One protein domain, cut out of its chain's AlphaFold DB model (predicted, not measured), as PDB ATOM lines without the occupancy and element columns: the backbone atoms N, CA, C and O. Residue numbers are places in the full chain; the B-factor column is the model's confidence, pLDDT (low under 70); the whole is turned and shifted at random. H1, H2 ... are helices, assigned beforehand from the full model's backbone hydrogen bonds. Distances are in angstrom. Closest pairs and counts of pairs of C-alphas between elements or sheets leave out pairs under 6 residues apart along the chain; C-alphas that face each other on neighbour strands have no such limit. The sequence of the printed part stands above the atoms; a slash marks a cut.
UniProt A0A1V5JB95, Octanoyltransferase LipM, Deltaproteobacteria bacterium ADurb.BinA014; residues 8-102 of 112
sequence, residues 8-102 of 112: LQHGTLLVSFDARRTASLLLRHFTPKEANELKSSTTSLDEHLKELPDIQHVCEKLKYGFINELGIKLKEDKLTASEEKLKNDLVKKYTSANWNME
ATOM      1  N   LEU A   8      -4.407 -27.031  48.112       93.25
ATOM      2  CA  LEU A   8      -5.131 -27.050  46.851       93.25
ATOM      3  C   LEU A   8      -4.803 -25.768  46.090       93.25
ATOM      4  O   LEU A   8      -5.125 -24.669  46.569       93.25
ATOM      5  N   GLN A   9      -4.185 -25.940  44.925       91.25
ATOM      6  CA  GLN A   9      -4.009 -24.918  43.901       91.25
ATOM      7  C   GLN A   9      -4.869 -25.307  42.699       91.25
ATOM      8  O   GLN A   9      -4.758 -26.414  42.183       91.25
ATOM      9  N   HIS A  10      -5.749 -24.401  42.289       93.56
ATOM     10  CA  HIS A  10      -6.574 -24.535  41.097       93.56
ATOM     11  C   HIS A  10      -6.647 -23.170  40.412       93.56
ATOM     12  O   HIS A  10      -6.500 -22.137  41.068       93.56
ATOM     13  N   GLY A  11      -6.856 -23.171  39.103       92.69
ATOM     14  CA  GLY A  11      -6.940 -21.964  38.293       92.69
ATOM     15  C   GLY A  11      -7.596 -22.263  36.955       92.69
ATOM     16  O   GLY A  11      -7.914 -23.416  36.659       92.69
ATOM     17  N   THR A  12      -7.786 -21.216  36.164       93.44
ATOM     18  CA  THR A  12      -8.373 -21.300  34.828       93.44
ATOM     19  C   THR A  12      -7.356 -20.789  33.821       93.44
ATOM     20  O   THR A  12      -6.764 -19.732  34.034       93.44
ATOM     21  N   LEU A  13      -7.169 -21.529  32.730       94.00
ATOM     22  CA  LEU A  13      -6.428 -21.076  31.558       94.00
ATOM     23  C   LEU A  13      -7.436 -20.706  30.471       94.00
ATOM     24  O   LEU A  13      -8.310 -21.507  30.138       94.00
ATOM     25  N   LEU A  14      -7.327 -19.494  29.933       94.44
ATOM     26  CA  LEU A  14      -8.194 -19.034  28.855       94.44
ATOM     27  C   LEU A  14      -7.684 -19.606  27.529       94.44
ATOM     28  O   LEU A  14      -6.701 -19.127  26.975       94.44
ATOM     29  N   VAL A  15      -8.330 -20.661  27.035       93.50
ATOM     30  CA  VAL A  15      -8.009 -21.226  25.712       93.50
ATOM     31  C   VAL A  15      -8.598 -20.352  24.606       93.50
ATOM     32  O   VAL A  15      -7.897 -20.000  23.665       93.50
ATOM     33  N   SER A  16      -9.856 -19.961  24.787       91.38
ATOM     34  CA  SER A  16     -10.587 -18.986  23.981       91.38
ATOM     35  C   SER A  16     -11.351 -18.061  24.917       91.38
ATOM     36  O   SER A  16     -11.903 -18.539  25.919       91.38
ATOM     37  N   PHE A  17     -11.435 -16.769  24.604       92.81
ATOM     38  CA  PHE A  17     -12.058 -15.797  25.497       92.81
ATOM     39  C   PHE A  17     -12.967 -14.794  24.774       92.81
ATOM     40  O   PHE A  17     -12.544 -14.056  23.891       92.81
ATOM     41  N   ASP A  18     -14.230 -14.717  25.206       93.00
ATOM     42  CA  ASP A  18     -15.168 -13.675  24.777       93.00
ATOM     43  C   ASP A  18     -15.341 -12.643  25.896       93.00
ATOM     44  O   ASP A  18     -16.106 -12.838  26.850       93.00
ATOM     45  N   ALA A  19     -14.631 -11.521  25.764       92.69
ATOM     46  CA  ALA A  19     -14.677 -10.429  26.728       92.69
ATOM     47  C   ALA A  19     -16.077  -9.804  26.852       92.69
ATOM     48  O   ALA A  19     -16.503  -9.466  27.956       92.69
ATOM     49  N   ARG A  20     -16.833  -9.685  25.749       91.88
ATOM     50  CA  ARG A  20     -18.183  -9.093  25.779       91.88
ATOM     51  C   ARG A  20     -19.147  -9.995  26.529       91.88
ATOM     52  O   ARG A  20     -19.839  -9.530  27.435       91.88
ATOM     53  N   ARG A  21     -19.166 -11.286  26.190       93.38
ATOM     54  CA  ARG A  21     -20.028 -12.261  26.865       93.38
ATOM     55  C   ARG A  21     -19.667 -12.383  28.343       93.38
ATOM     56  O   ARG A  21     -20.561 -12.349  29.184       93.38
ATOM     57  N   THR A  22     -18.379 -12.446  28.669       93.06
ATOM     58  CA  THR A  22     -17.906 -12.492  30.061       93.06
ATOM     59  C   THR A  22     -18.354 -11.263  30.849       93.06
ATOM     60  O   THR A  22     -18.948 -11.402  31.918       93.06
ATOM     61  N   ALA A  23     -18.147 -10.060  30.303       91.75
ATOM     62  CA  ALA A  23     -18.564  -8.816  30.940       91.75
ATOM     63  C   ALA A  23     -20.085  -8.770  31.171       91.75
ATOM     64  O   ALA A  23     -20.517  -8.388  32.254       91.75
ATOM     65  N   SER A  24     -20.888  -9.244  30.210       91.50
ATOM     66  CA  SER A  24     -22.355  -9.290  30.340       91.50
ATOM     67  C   SER A  24     -22.864 -10.192  31.475       91.50
ATOM     68  O   SER A  24     -23.955  -9.968  31.991       91.50
ATOM     69  N   LEU A  25     -22.084 -11.205  31.871       92.38
ATOM     70  CA  LEU A  25     -22.443 -12.149  32.934       92.38
ATOM     71  C   LEU A  25     -21.925 -11.716  34.310       92.38
ATOM     72  O   LEU A  25     -22.560 -12.000  35.324       92.38
ATOM     73  N   LEU A  26     -20.751 -11.082  34.355       90.06
ATOM     74  CA  LEU A  26     -20.070 -10.751  35.609       90.06
ATOM     75  C   LEU A  26     -20.370  -9.337  36.108       90.06
ATOM     76  O   LEU A  26     -20.350  -9.102  37.319       90.06
ATOM     77  N   LEU A  27     -20.622  -8.391  35.203       88.19
ATOM     78  CA  LEU A  27     -20.832  -6.993  35.554       88.19
ATOM     79  C   LEU A  27     -22.326  -6.691  35.664       88.19
ATOM     80  O   LEU A  27     -23.120  -7.024  34.791       88.19
ATOM     81  N   ARG A  28     -22.708  -6.011  36.750       82.19
ATOM     82  CA  ARG A  28     -24.097  -5.591  36.998       82.19
ATOM     83  C   ARG A  28     -24.589  -4.568  35.966       82.19
ATOM     84  O   ARG A  28     -25.775  -4.542  35.653       82.19
ATOM     85  N   HIS A  29     -23.679  -3.740  35.462       80.75
ATOM     86  CA  HIS A  29     -23.903  -2.819  34.356       80.75
ATOM     87  C   HIS A  29     -22.825  -3.082  33.309       80.75
ATOM     88  O   HIS A  29     -21.643  -3.135  33.640       80.75
ATOM     89  N   PHE A  30     -23.250  -3.297  32.070       81.81
ATOM     90  CA  PHE A  30     -22.381  -3.620  30.948       81.81
ATOM     91  C   PHE A  30     -22.433  -2.480  29.936       81.81
ATOM     92  O   PHE A  30     -23.514  -2.132  29.456       81.81
ATOM     93  N   THR A  31     -21.275  -1.939  29.573       87.56
ATOM     94  CA  THR A  31     -21.117  -1.089  28.395       87.56
ATOM     95  C   THR A  31     -20.008  -1.653  27.495       87.56
ATOM     96  O   THR A  31     -19.180  -2.466  27.924       87.56
ATOM     97  N   PRO A  32     -19.945  -1.229  26.220       88.62
ATOM     98  CA  PRO A  32     -18.839  -1.593  25.336       88.62
ATOM     99  C   PRO A  32     -17.460  -1.211  25.892       88.62
ATOM    100  O   PRO A  32     -16.467  -1.847  25.541       88.62
ATOM    101  N   LYS A  33     -17.389  -0.194  26.764       90.81
ATOM    102  CA  LYS A  33     -16.138   0.256  27.369       90.81
ATOM    103  C   LYS A  33     -15.553  -0.802  28.309       90.81
ATOM    104  O   LYS A  33     -14.398  -1.168  28.115       90.81
ATOM    105  N   GLU A  34     -16.330  -1.354  29.246       88.94
ATOM    106  CA  GLU A  34     -15.817  -2.370  30.182       88.94
ATOM    107  C   GLU A  34     -15.426  -3.661  29.455       88.94
ATOM    108  O   GLU A  34     -14.462  -4.326  29.828       88.94
ATOM    109  N   ALA A  35     -16.134  -4.013  28.376       89.19
ATOM    110  CA  ALA A  35     -15.758  -5.157  27.551       89.19
ATOM    111  C   ALA A  35     -14.401  -4.957  26.860       89.19
ATOM    112  O   ALA A  35     -13.606  -5.892  26.782       89.19
ATOM    113  N   ASN A  36     -14.132  -3.747  26.362       92.00
ATOM    114  CA  ASN A  36     -12.850  -3.416  25.747       92.00
ATOM    115  C   ASN A  36     -11.722  -3.378  26.783       92.00
ATOM    116  O   ASN A  36     -10.642  -3.892  26.507       92.00
ATOM    117  N   GLU A  37     -11.974  -2.840  27.978       92.50
ATOM    118  CA  GLU A  37     -11.016  -2.873  29.090       92.50
ATOM    119  C   GLU A  37     -10.677  -4.321  29.482       92.50
ATOM    120  O   GLU A  37      -9.499  -4.682  29.575       92.50
ATOM    121  N   LEU A  38     -11.688  -5.187  29.613       91.62
ATOM    122  CA  LEU A  38     -11.494  -6.609  29.895       91.62
ATOM    123  C   LEU A  38     -10.703  -7.305  28.780       91.62
ATOM    124  O   LEU A  38      -9.761  -8.042  29.066       91.62
ATOM    125  N   LYS A  39     -11.030  -7.025  27.513       91.88
ATOM    126  CA  LYS A  39     -10.278  -7.547  26.366       91.88
ATOM    127  C   LYS A  39      -8.823  -7.074  26.369       91.88
ATOM    128  O   LYS A  39      -7.938  -7.847  26.057       91.88
ATOM    129  N   SER A  40      -8.564  -5.819  26.729       93.62
ATOM    130  CA  SER A  40      -7.206  -5.256  26.734       93.62
ATOM    131  C   SER A  40      -6.327  -5.746  27.890       93.62
ATOM    132  O   SER A  40      -5.108  -5.632  27.821       93.62
ATOM    133  N   SER A  41      -6.936  -6.270  28.957       93.94
ATOM    134  CA  SER A  41      -6.248  -6.698  30.184       93.94
ATOM    135  C   SER A  41      -6.115  -8.217  30.317       93.94
ATOM    136  O   SER A  41      -5.545  -8.702  31.295       93.94
ATOM    137  N   THR A  42      -6.633  -8.976  29.353       93.75
ATOM    138  CA  THR A  42      -6.599 -10.440  29.341       93.75
ATOM    139  C   THR A  42      -6.186 -10.940  27.965       93.75
ATOM    140  O   THR A  42      -6.172 -10.182  27.002       93.75
ATOM    141  N   THR A  43      -5.815 -12.213  27.883       94.88
ATOM    142  CA  THR A  43      -5.561 -12.877  26.607       94.88
ATOM    143  C   THR A  43      -5.929 -14.350  26.698       94.88
ATOM    144  O   THR A  43      -6.112 -14.887  27.799       94.88
ATOM    145  N   SER A  44      -6.034 -15.002  25.547       94.75
ATOM    146  CA  SER A  44      -6.275 -16.432  25.419       94.75
ATOM    147  C   SER A  44      -5.299 -17.095  24.448       94.75
ATOM    148  O   SER A  44      -4.585 -16.434  23.696       94.75
ATOM    149  N   LEU A  45      -5.217 -18.426  24.500       94.88
ATOM    150  CA  LEU A  45      -4.280 -19.179  23.662       94.88
ATOM    151  C   LEU A  45      -4.527 -18.957  22.164       94.88
ATOM    152  O   LEU A  45      -3.567 -18.833  21.409       94.88
ATOM    153  N   ASP A  46      -5.786 -18.874  21.739       93.00
ATOM    154  CA  ASP A  46      -6.173 -18.608  20.347       93.00
ATOM    155  C   ASP A  46      -5.751 -17.223  19.826       93.00
ATOM    156  O   ASP A  46      -5.589 -17.056  18.621       93.00
ATOM    157  N   GLU A  47      -5.509 -16.242  20.698       93.00
ATOM    158  CA  GLU A  47      -4.988 -14.927  20.296       93.00
ATOM    159  C   GLU A  47      -3.479 -14.957  20.007       93.00
ATOM    160  O   GLU A  47      -2.967 -14.131  19.247       93.00
ATOM    161  N   HIS A  48      -2.758 -15.906  20.607       93.00
ATOM    162  CA  HIS A  48      -1.300 -16.002  20.519       93.00
ATOM    163  C   HIS A  48      -0.802 -17.127  19.610       93.00
ATOM    164  O   HIS A  48       0.357 -17.111  19.184       93.00
ATOM    165  N   LEU A  49      -1.649 -18.108  19.309       92.75
ATOM    166  CA  LEU A  49      -1.304 -19.250  18.474       92.75
ATOM    167  C   LEU A  49      -1.876 -19.071  17.068       92.75
ATOM    168  O   LEU A  49      -3.035 -18.719  16.892       92.75
ATOM    169  N   LYS A  50      -1.056 -19.357  16.049       88.25
ATOM    170  CA  LYS A  50      -1.492 -19.317  14.640       88.25
ATOM    171  C   LYS A  50      -2.611 -20.317  14.350       88.25
ATOM    172  O   LYS A  50      -3.463 -20.061  13.509       88.25
ATOM    173  N   GLU A  51      -2.563 -21.454  15.029       89.25
ATOM    174  CA  GLU A  51      -3.560 -22.510  14.977       89.25
ATOM    175  C   GLU A  51      -3.750 -23.024  16.399       89.25
ATOM    176  O   GLU A  51      -2.771 -23.309  17.099       89.25
ATOM    177  N   LEU A  52      -5.003 -23.086  16.846       86.75
ATOM    178  CA  LEU A  52      -5.313 -23.538  18.189       86.75
ATOM    179  C   LEU A  52      -5.211 -25.073  18.236       86.75
ATOM    180  O   LEU A  52      -5.938 -25.744  17.502       86.75
ATOM    181  N   PRO A  53      -4.340 -25.644  19.086       84.56
ATOM    182  CA  PRO A  53      -4.266 -27.085  19.241       84.56
ATOM    183  C   PRO A  53      -5.527 -27.616  19.929       84.56
ATOM    184  O   PRO A  53      -6.200 -26.901  20.676       84.56
ATOM    185  N   ASP A  54      -5.807 -28.902  19.733       92.00
ATOM    186  CA  ASP A  54      -6.871 -29.581  20.468       92.00
ATOM    187  C   ASP A  54      -6.666 -29.480  21.994       92.00
ATOM    188  O   ASP A  54      -5.536 -29.440  22.498       92.00
ATOM    189  N   ILE A  55      -7.768 -29.467  22.749       93.25
ATOM    190  CA  ILE A  55      -7.745 -29.341  24.214       93.25
ATOM    191  C   ILE A  55      -6.930 -30.459  24.858       93.25
ATOM    192  O   ILE A  55      -6.226 -30.209  25.841       93.25
ATOM    193  N   GLN A  56      -6.969 -31.672  24.304       94.62
ATOM    194  CA  GLN A  56      -6.178 -32.773  24.832       94.62
ATOM    195  C   GLN A  56      -4.682 -32.477  24.733       94.62
ATOM    196  O   GLN A  56      -3.940 -32.712  25.687       94.62
ATOM    197  N   HIS A  57      -4.247 -31.862  23.633       94.00
ATOM    198  CA  HIS A  57      -2.857 -31.462  23.459       94.00
ATOM    199  C   HIS A  57      -2.436 -30.386  24.471       94.00
ATOM    200  O   HIS A  57      -1.347 -30.459  25.045       94.00
ATOM    201  N   VAL A  58      -3.305 -29.406  24.751       94.50
ATOM    202  CA  VAL A  58      -3.056 -28.397  25.797       94.50
ATOM    203  C   VAL A  58      -2.889 -29.069  27.165       94.50
ATOM    204  O   VAL A  58      -1.929 -28.784  27.886       94.50
ATOM    205  N   CYS A  59      -3.776 -30.007  27.507       95.00
ATOM    206  CA  CYS A  59      -3.706 -30.780  28.746       95.00
ATOM    207  C   CYS A  59      -2.409 -31.596  28.853       95.00
ATOM    208  O   CYS A  59      -1.777 -31.617  29.912       95.00
ATOM    209  N   GLU A  60      -1.972 -32.233  27.766       95.62
ATOM    210  CA  GLU A  60      -0.717 -32.989  27.711       95.62
ATOM    211  C   GLU A  60       0.507 -32.099  27.941       95.62
ATOM    212  O   GLU A  60       1.395 -32.463  28.717       95.62
ATOM    213  N   LYS A  61       0.547 -30.910  27.327       95.25
ATOM    214  CA  LYS A  61       1.639 -29.946  27.530       95.25
ATOM    215  C   LYS A  61       1.683 -29.418  28.960       95.25
ATOM    216  O   LYS A  61       2.767 -29.349  29.539       95.25
ATOM    217  N   LEU A  62       0.527 -29.123  29.557       94.94
ATOM    218  CA  LEU A  62       0.451 -28.754  30.972       94.94
ATOM    219  C   LEU A  62       0.956 -29.891  31.865       94.94
ATOM    220  O   LEU A  62       1.814 -29.662  32.717       94.94
ATOM    221  N   LYS A  63       0.489 -31.126  31.639       96.00
ATOM    222  CA  LYS A  63       0.935 -32.315  32.382       96.00
ATOM    223  C   LYS A  63       2.453 -32.494  32.299       96.00
ATOM    224  O   LYS A  63       3.085 -32.735  33.325       96.00
ATOM    225  N   TYR A  64       3.030 -32.349  31.106       97.06
ATOM    226  CA  TYR A  64       4.477 -32.414  30.886       97.06
ATOM    227  C   TYR A  64       5.228 -31.336  31.680       97.06
ATOM    228  O   TYR A  64       6.190 -31.659  32.373       97.06
ATOM    229  N   GLY A  65       4.752 -30.086  31.649       97.00
ATOM    230  CA  GLY A  65       5.321 -28.997  32.446       97.00
ATOM    231  C   GLY A  65       5.319 -29.312  33.943       97.00
ATOM    232  O   GLY A  65       6.364 -29.258  34.580       97.00
ATOM    233  N   PHE A  66       4.182 -29.743  34.499       96.00
ATOM    234  CA  PHE A  66       4.098 -30.123  35.915       96.00
ATOM    235  C   PHE A  66       5.049 -31.267  36.290       96.00
ATOM    236  O   PHE A  66       5.663 -31.217  37.353       96.00
ATOM    237  N   ILE A  67       5.176 -32.291  35.440       97.69
ATOM    238  CA  ILE A  67       6.084 -33.425  35.665       97.69
ATOM    239  C   ILE A  67       7.537 -32.952  35.750       97.69
ATOM    240  O   ILE A  67       8.233 -33.314  36.698       97.69
ATOM    241  N   ASN A  68       7.980 -32.131  34.797       97.75
ATOM    242  CA  ASN A  68       9.379 -31.716  34.721       97.75
ATOM    243  C   ASN A  68       9.734 -30.675  35.777       97.75
ATOM    244  O   ASN A  68      10.734 -30.834  36.467       97.75
ATOM    245  N   GLU A  69       8.903 -29.643  35.930       97.69
ATOM    246  CA  GLU A  69       9.189 -28.525  36.836       97.69
ATOM    247  C   GLU A  69       9.114 -28.942  38.307       97.69
ATOM    248  O   GLU A  69       9.860 -28.434  39.141       97.69
ATOM    249  N   LEU A  70       8.229 -29.885  38.648       95.75
ATOM    250  CA  LEU A  70       8.101 -30.379  40.023       95.75
ATOM    251  C   LEU A  70       8.899 -31.664  40.282       95.75
ATOM    252  O   LEU A  70       8.954 -32.115  41.425       95.75
ATOM    253  N   GLY A  71       9.480 -32.283  39.248       96.88
ATOM    254  CA  GLY A  71      10.190 -33.560  39.364       96.88
ATOM    255  C   GLY A  71       9.301 -34.720  39.832       96.88
ATOM    256  O   GLY A  71       9.769 -35.626  40.524       96.88
ATOM    257  N   ILE A  72       8.007 -34.692  39.498       96.62
ATOM    258  CA  ILE A  72       7.015 -35.684  39.942       96.62
ATOM    259  C   ILE A  72       6.657 -36.673  38.834       96.62
ATOM    260  O   ILE A  72       6.796 -36.389  37.650       96.62
ATOM    261  N   LYS A  73       6.099 -37.828  39.207       96.12
ATOM    262  CA  LYS A  73       5.473 -38.763  38.262       96.12
ATOM    263  C   LYS A  73       3.961 -38.721  38.430       96.12
ATOM    264  O   LYS A  73       3.457 -38.982  39.518       96.12
ATOM    265  N   LEU A  74       3.243 -38.431  37.349       95.44
ATOM    266  CA  LEU A  74       1.781 -38.480  37.321       95.44
ATOM    267  C   LEU A  74       1.318 -39.781  36.670       95.44
ATOM    268  O   LEU A  74       1.618 -40.038  35.503       95.44
ATOM    269  N   LYS A  75       0.562 -40.580  37.421       95.12
ATOM    270  CA  LYS A  75      -0.088 -41.799  36.940       95.12
ATOM    271  C   LYS A  75      -1.591 -41.556  36.865       95.12
ATOM    272  O   LYS A  75      -2.156 -40.950  37.769       95.12
ATOM    273  N   GLU A  76      -2.210 -42.001  35.780       95.06
ATOM    274  CA  GLU A  76      -3.666 -41.995  35.676       95.06
ATOM    275  C   GLU A  76      -4.255 -43.005  36.660       95.06
ATOM    276  O   GLU A  76      -3.796 -44.149  36.736       95.06
ATOM    277  N   ASP A  77      -5.238 -42.560  37.433       96.56
ATOM    278  CA  ASP A  77      -5.931 -43.381  38.415       96.56
ATOM    279  C   ASP A  77      -7.347 -42.845  38.647       96.56
ATOM    280  O   ASP A  77      -7.682 -41.720  38.265       96.56
ATOM    281  N   LYS A  78      -8.188 -43.665  39.271       97.38
ATOM    282  CA  LYS A  78      -9.550 -43.298  39.656       97.38
ATOM    283  C   LYS A  78      -9.564 -42.703  41.059       97.38
ATOM    284  O   LYS A  78      -8.667 -42.935  41.864       97.38
ATOM    285  N   LEU A  79     -10.639 -41.979  41.368       97.38
ATOM    286  CA  LEU A  79     -10.924 -41.579  42.741       97.38
ATOM    287  C   LEU A  79     -11.063 -42.823  43.629       97.38
ATOM    288  O   LEU A  79     -11.709 -43.807  43.261       97.38
ATOM    289  N   THR A  80     -10.473 -42.766  44.818       97.88
ATOM    290  CA  THR A  80     -10.625 -43.802  45.841       97.88
ATOM    291  C   THR A  80     -12.068 -43.855  46.352       97.88
ATOM    292  O   THR A  80     -12.812 -42.877  46.270       97.88
ATOM    293  N   ALA A  81     -12.475 -44.972  46.967       98.19
ATOM    294  CA  ALA A  81     -13.820 -45.109  47.543       98.19
ATOM    295  C   ALA A  81     -14.153 -43.999  48.565       98.19
ATOM    296  O   ALA A  81     -15.287 -43.522  48.635       98.19
ATOM    297  N   SER A  82     -13.153 -43.557  49.333       97.75
ATOM    298  CA  SER A  82     -13.289 -42.459  50.294       97.75
ATOM    299  C   SER A  82     -13.492 -41.105  49.607       97.75
ATOM    300  O   SER A  82     -14.328 -40.318  50.053       97.75
ATOM    301  N   GLU A  83     -12.768 -40.832  48.519       97.50
ATOM    302  CA  GLU A  83     -12.927 -39.605  47.726       97.50
ATOM    303  C   GLU A  83     -14.259 -39.581  46.981       97.50
ATOM    304  O   GLU A  83     -14.922 -38.549  46.959       97.50
ATOM    305  N   GLU A  84     -14.693 -40.717  46.437       98.06
ATOM    306  CA  GLU A  84     -16.006 -40.878  45.812       98.06
ATOM    307  C   GLU A  84     -17.144 -40.607  46.800       98.06
ATOM    308  O   GLU A  84     -18.048 -39.813  46.522       98.06
ATOM    309  N   LYS A  85     -17.070 -41.192  48.002       97.88
ATOM    310  CA  LYS A  85     -18.029 -40.911  49.076       97.88
ATOM    311  C   LYS A  85     -18.045 -39.421  49.429       97.88
ATOM    312  O   LYS A  85     -19.116 -38.818  49.483       97.88
ATOM    313  N   LEU A  86     -16.868 -38.813  49.606       97.44
ATOM    314  CA  LEU A  86     -16.748 -37.391  49.926       97.44
ATOM    315  C   LEU A  86     -17.294 -36.498  48.803       97.44
ATOM    316  O   LEU A  86     -18.000 -35.532  49.090       97.44
ATOM    317  N   LYS A  87     -17.008 -36.819  47.537       97.06
ATOM    318  CA  LYS A  87     -17.565 -36.136  46.363       97.06
ATOM    319  C   LYS A  87     -19.089 -36.164  46.420       97.06
ATOM    320  O   LYS A  87     -19.706 -35.108  46.345       97.06
ATOM    321  N   ASN A  88     -19.689 -37.338  46.615       96.56
ATOM    322  CA  ASN A  88     -21.144 -37.500  46.638       96.56
ATOM    323  C   ASN A  88     -21.808 -36.730  47.791       96.56
ATOM    324  O   ASN A  88     -22.883 -36.154  47.617       96.56
ATOM    325  N   ASP A  89     -21.156 -36.650  48.951       96.69
ATOM    326  CA  ASP A  89     -21.638 -35.826  50.059       96.69
ATOM    327  C   ASP A  89     -21.486 -34.324  49.783       96.69
ATOM    328  O   ASP A  89     -22.396 -33.544  50.073       96.69
ATOM    329  N   LEU A  90     -20.379 -33.903  49.167       96.75
ATOM    330  CA  LEU A  90     -20.142 -32.506  48.803       96.75
ATOM    331  C   LEU A  90     -21.023 -32.025  47.647       96.75
ATOM    332  O   LEU A  90     -21.363 -30.844  47.612       96.75
ATOM    333  N   VAL A  91     -21.441 -32.907  46.735       96.69
ATOM    334  CA  VAL A  91     -22.381 -32.562  45.656       96.69
ATOM    335  C   VAL A  91     -23.664 -31.971  46.238       96.69
ATOM    336  O   VAL A  91     -24.092 -30.922  45.773       96.69
ATOM    337  N   LYS A  92     -24.207 -32.547  47.324       94.50
ATOM    338  CA  LYS A  92     -25.411 -32.031  48.015       94.50
ATOM    339  C   LYS A  92     -25.258 -30.567  48.436       94.50
ATOM    340  O   LYS A  92     -26.209 -29.794  48.410       94.50
ATOM    341  N   LYS A  93     -24.045 -30.189  48.843       93.38
ATOM    342  CA  LYS A  93     -23.703 -28.822  49.228       93.38
ATOM    343  C   LYS A  93     -23.567 -27.925  47.999       93.38
ATOM    344  O   LYS A  93     -24.183 -26.869  47.969       93.38
ATOM    345  N   TYR A  94     -22.792 -28.329  46.994       94.25
ATOM    346  CA  TYR A  94     -22.525 -27.496  45.815       94.25
ATOM    347  C   TYR A  94     -23.732 -27.331  44.877       94.25
ATOM    348  O   TYR A  94     -23.764 -26.373  44.110       94.25
ATOM    349  N   THR A  95     -24.746 -28.197  44.953       94.44
ATOM    350  CA  THR A  95     -26.022 -28.022  44.235       94.44
ATOM    351  C   THR A  95     -27.044 -27.192  45.010       94.44
ATOM    352  O   THR A  95     -28.040 -26.749  44.438       94.44
ATOM    353  N   SER A  96     -26.822 -26.955  46.303       93.25
ATOM    354  CA  SER A  96     -27.748 -26.195  47.133       93.25
ATOM    355  C   SER A  96     -27.741 -24.714  46.752       93.25
ATOM    356  O   SER A  96     -26.708 -24.044  46.826       93.25
ATOM    357  N   ALA A  97     -28.919 -24.170  46.433       91.38
ATOM    358  CA  ALA A  97     -29.098 -22.730  46.248       91.38
ATOM    359  C   ALA A  97     -28.667 -21.945  47.495       91.38
ATOM    360  O   ALA A  97     -28.088 -20.873  47.366       91.38
ATOM    361  N   ASN A  98     -28.870 -22.513  48.688       91.50
ATOM    362  CA  ASN A  98     -28.432 -21.915  49.942       91.50
ATOM    363  C   ASN A  98     -26.919 -21.670  49.940       91.50
ATOM    364  O   ASN A  98     -26.453 -20.561  50.168       91.50
ATOM    365  N   TRP A  99     -26.143 -22.699  49.600       90.62
ATOM    366  CA  TRP A  99     -24.689 -22.591  49.521       90.62
ATOM    367  C   TRP A  99     -24.222 -21.627  48.421       90.62
ATOM    368  O   TRP A  99     -23.275 -20.872  48.635       90.62
ATOM    369  N   ASN A 100     -24.876 -21.644  47.257       91.75
ATOM    370  CA  ASN A 100     -24.466 -20.839  46.104       91.75
ATOM    371  C   ASN A 100     -24.896 -19.361  46.195       91.75
ATOM    372  O   ASN A 100     -24.222 -18.503  45.627       91.75
ATOM    373  N   MET A 101     -25.993 -19.051  46.901       86.94
ATOM    374  CA  MET A 101     -26.621 -17.720  46.909       86.94
ATOM    375  C   MET A 101     -26.544 -16.992  48.254       86.94
ATOM    376  O   MET A 101     -26.601 -15.759  48.264       86.94
ATOM    377  N   GLU A 102     -26.403 -17.688  49.390       78.69
ATOM    378  CA  GLU A 102     -26.303 -17.014  50.689       78.69
ATOM    379  C   GLU A 102     -24.944 -16.327  50.860       78.69
ATOM    380  O   GLU A 102     -23.993 -16.837  51.454       78.69
TER     381      GLU A 102
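This is residues 8 to 102 of the 112 residues of the protein "Octanoyltransferase LipM" of Deltaproteobacteria bacterium ADurb.BinA014 (UniProt A0A1V5JB95). The longest helix, H4, stands between the two arms of a loose, open horseshoe: one arm holds H3 and then the crossed pair H2 and H1, the other holds H5 with the small H6 at its end. The middle is largely empty, with the first printed residues, 8 to 14, reaching into it. The printed part has 95 residues with six named helices, H1 to H6 in order, and no named strand; its class is all helix. It is only just loose, close to extended, with a radius of gyration of the C-alphas of 18.7 A, and its outline is flat, spanning 49 by 42 by 21 A.

H4 is residues 55 to 70, 22.4 A from first to last C-alpha, beginning at C-alpha 55 (-7.745, -29.341, 24.214). H5 is residues 81 to 94, 19.7 A long, and H6 is residues 97 to 101, ending at C-alpha 101 (-26.621, -17.720, 46.909). Before H4 come H1, residues 19 to 26, from C-alpha 19 (-14.677, -10.429, 26.728), H2, residues 32 to 41, 14.4 A long, and H3, residues 45 to 48.

H4 touches no helix and is apart from its chain neighbours H3 and H5. H2 and H3 are apart too. H1 and H2 touch, with the C-alphas of Arg 20 and Ala 35 closest at 5.0 A, and are only just about perpendicular at 73 degrees. H5 and H6 are close but not clearly touching; their closest C-alphas, of Lys 93 and Trp 99, are 6.3 A apart. Every O i to N i+4 pair is within hydrogen-bond range in H1, H2, H4 and H6, and 8 of 10 in H5; H3 is too short for such a pair.

The C-alphas farthest apart, of Lys 33 and Ala 81, are 49.7 A apart. Residues 80 to 86 and 88 to 102 stand free. The printed part has no cut and no long link. Its mean pLDDT is 93.2, and no printed residue is under 70.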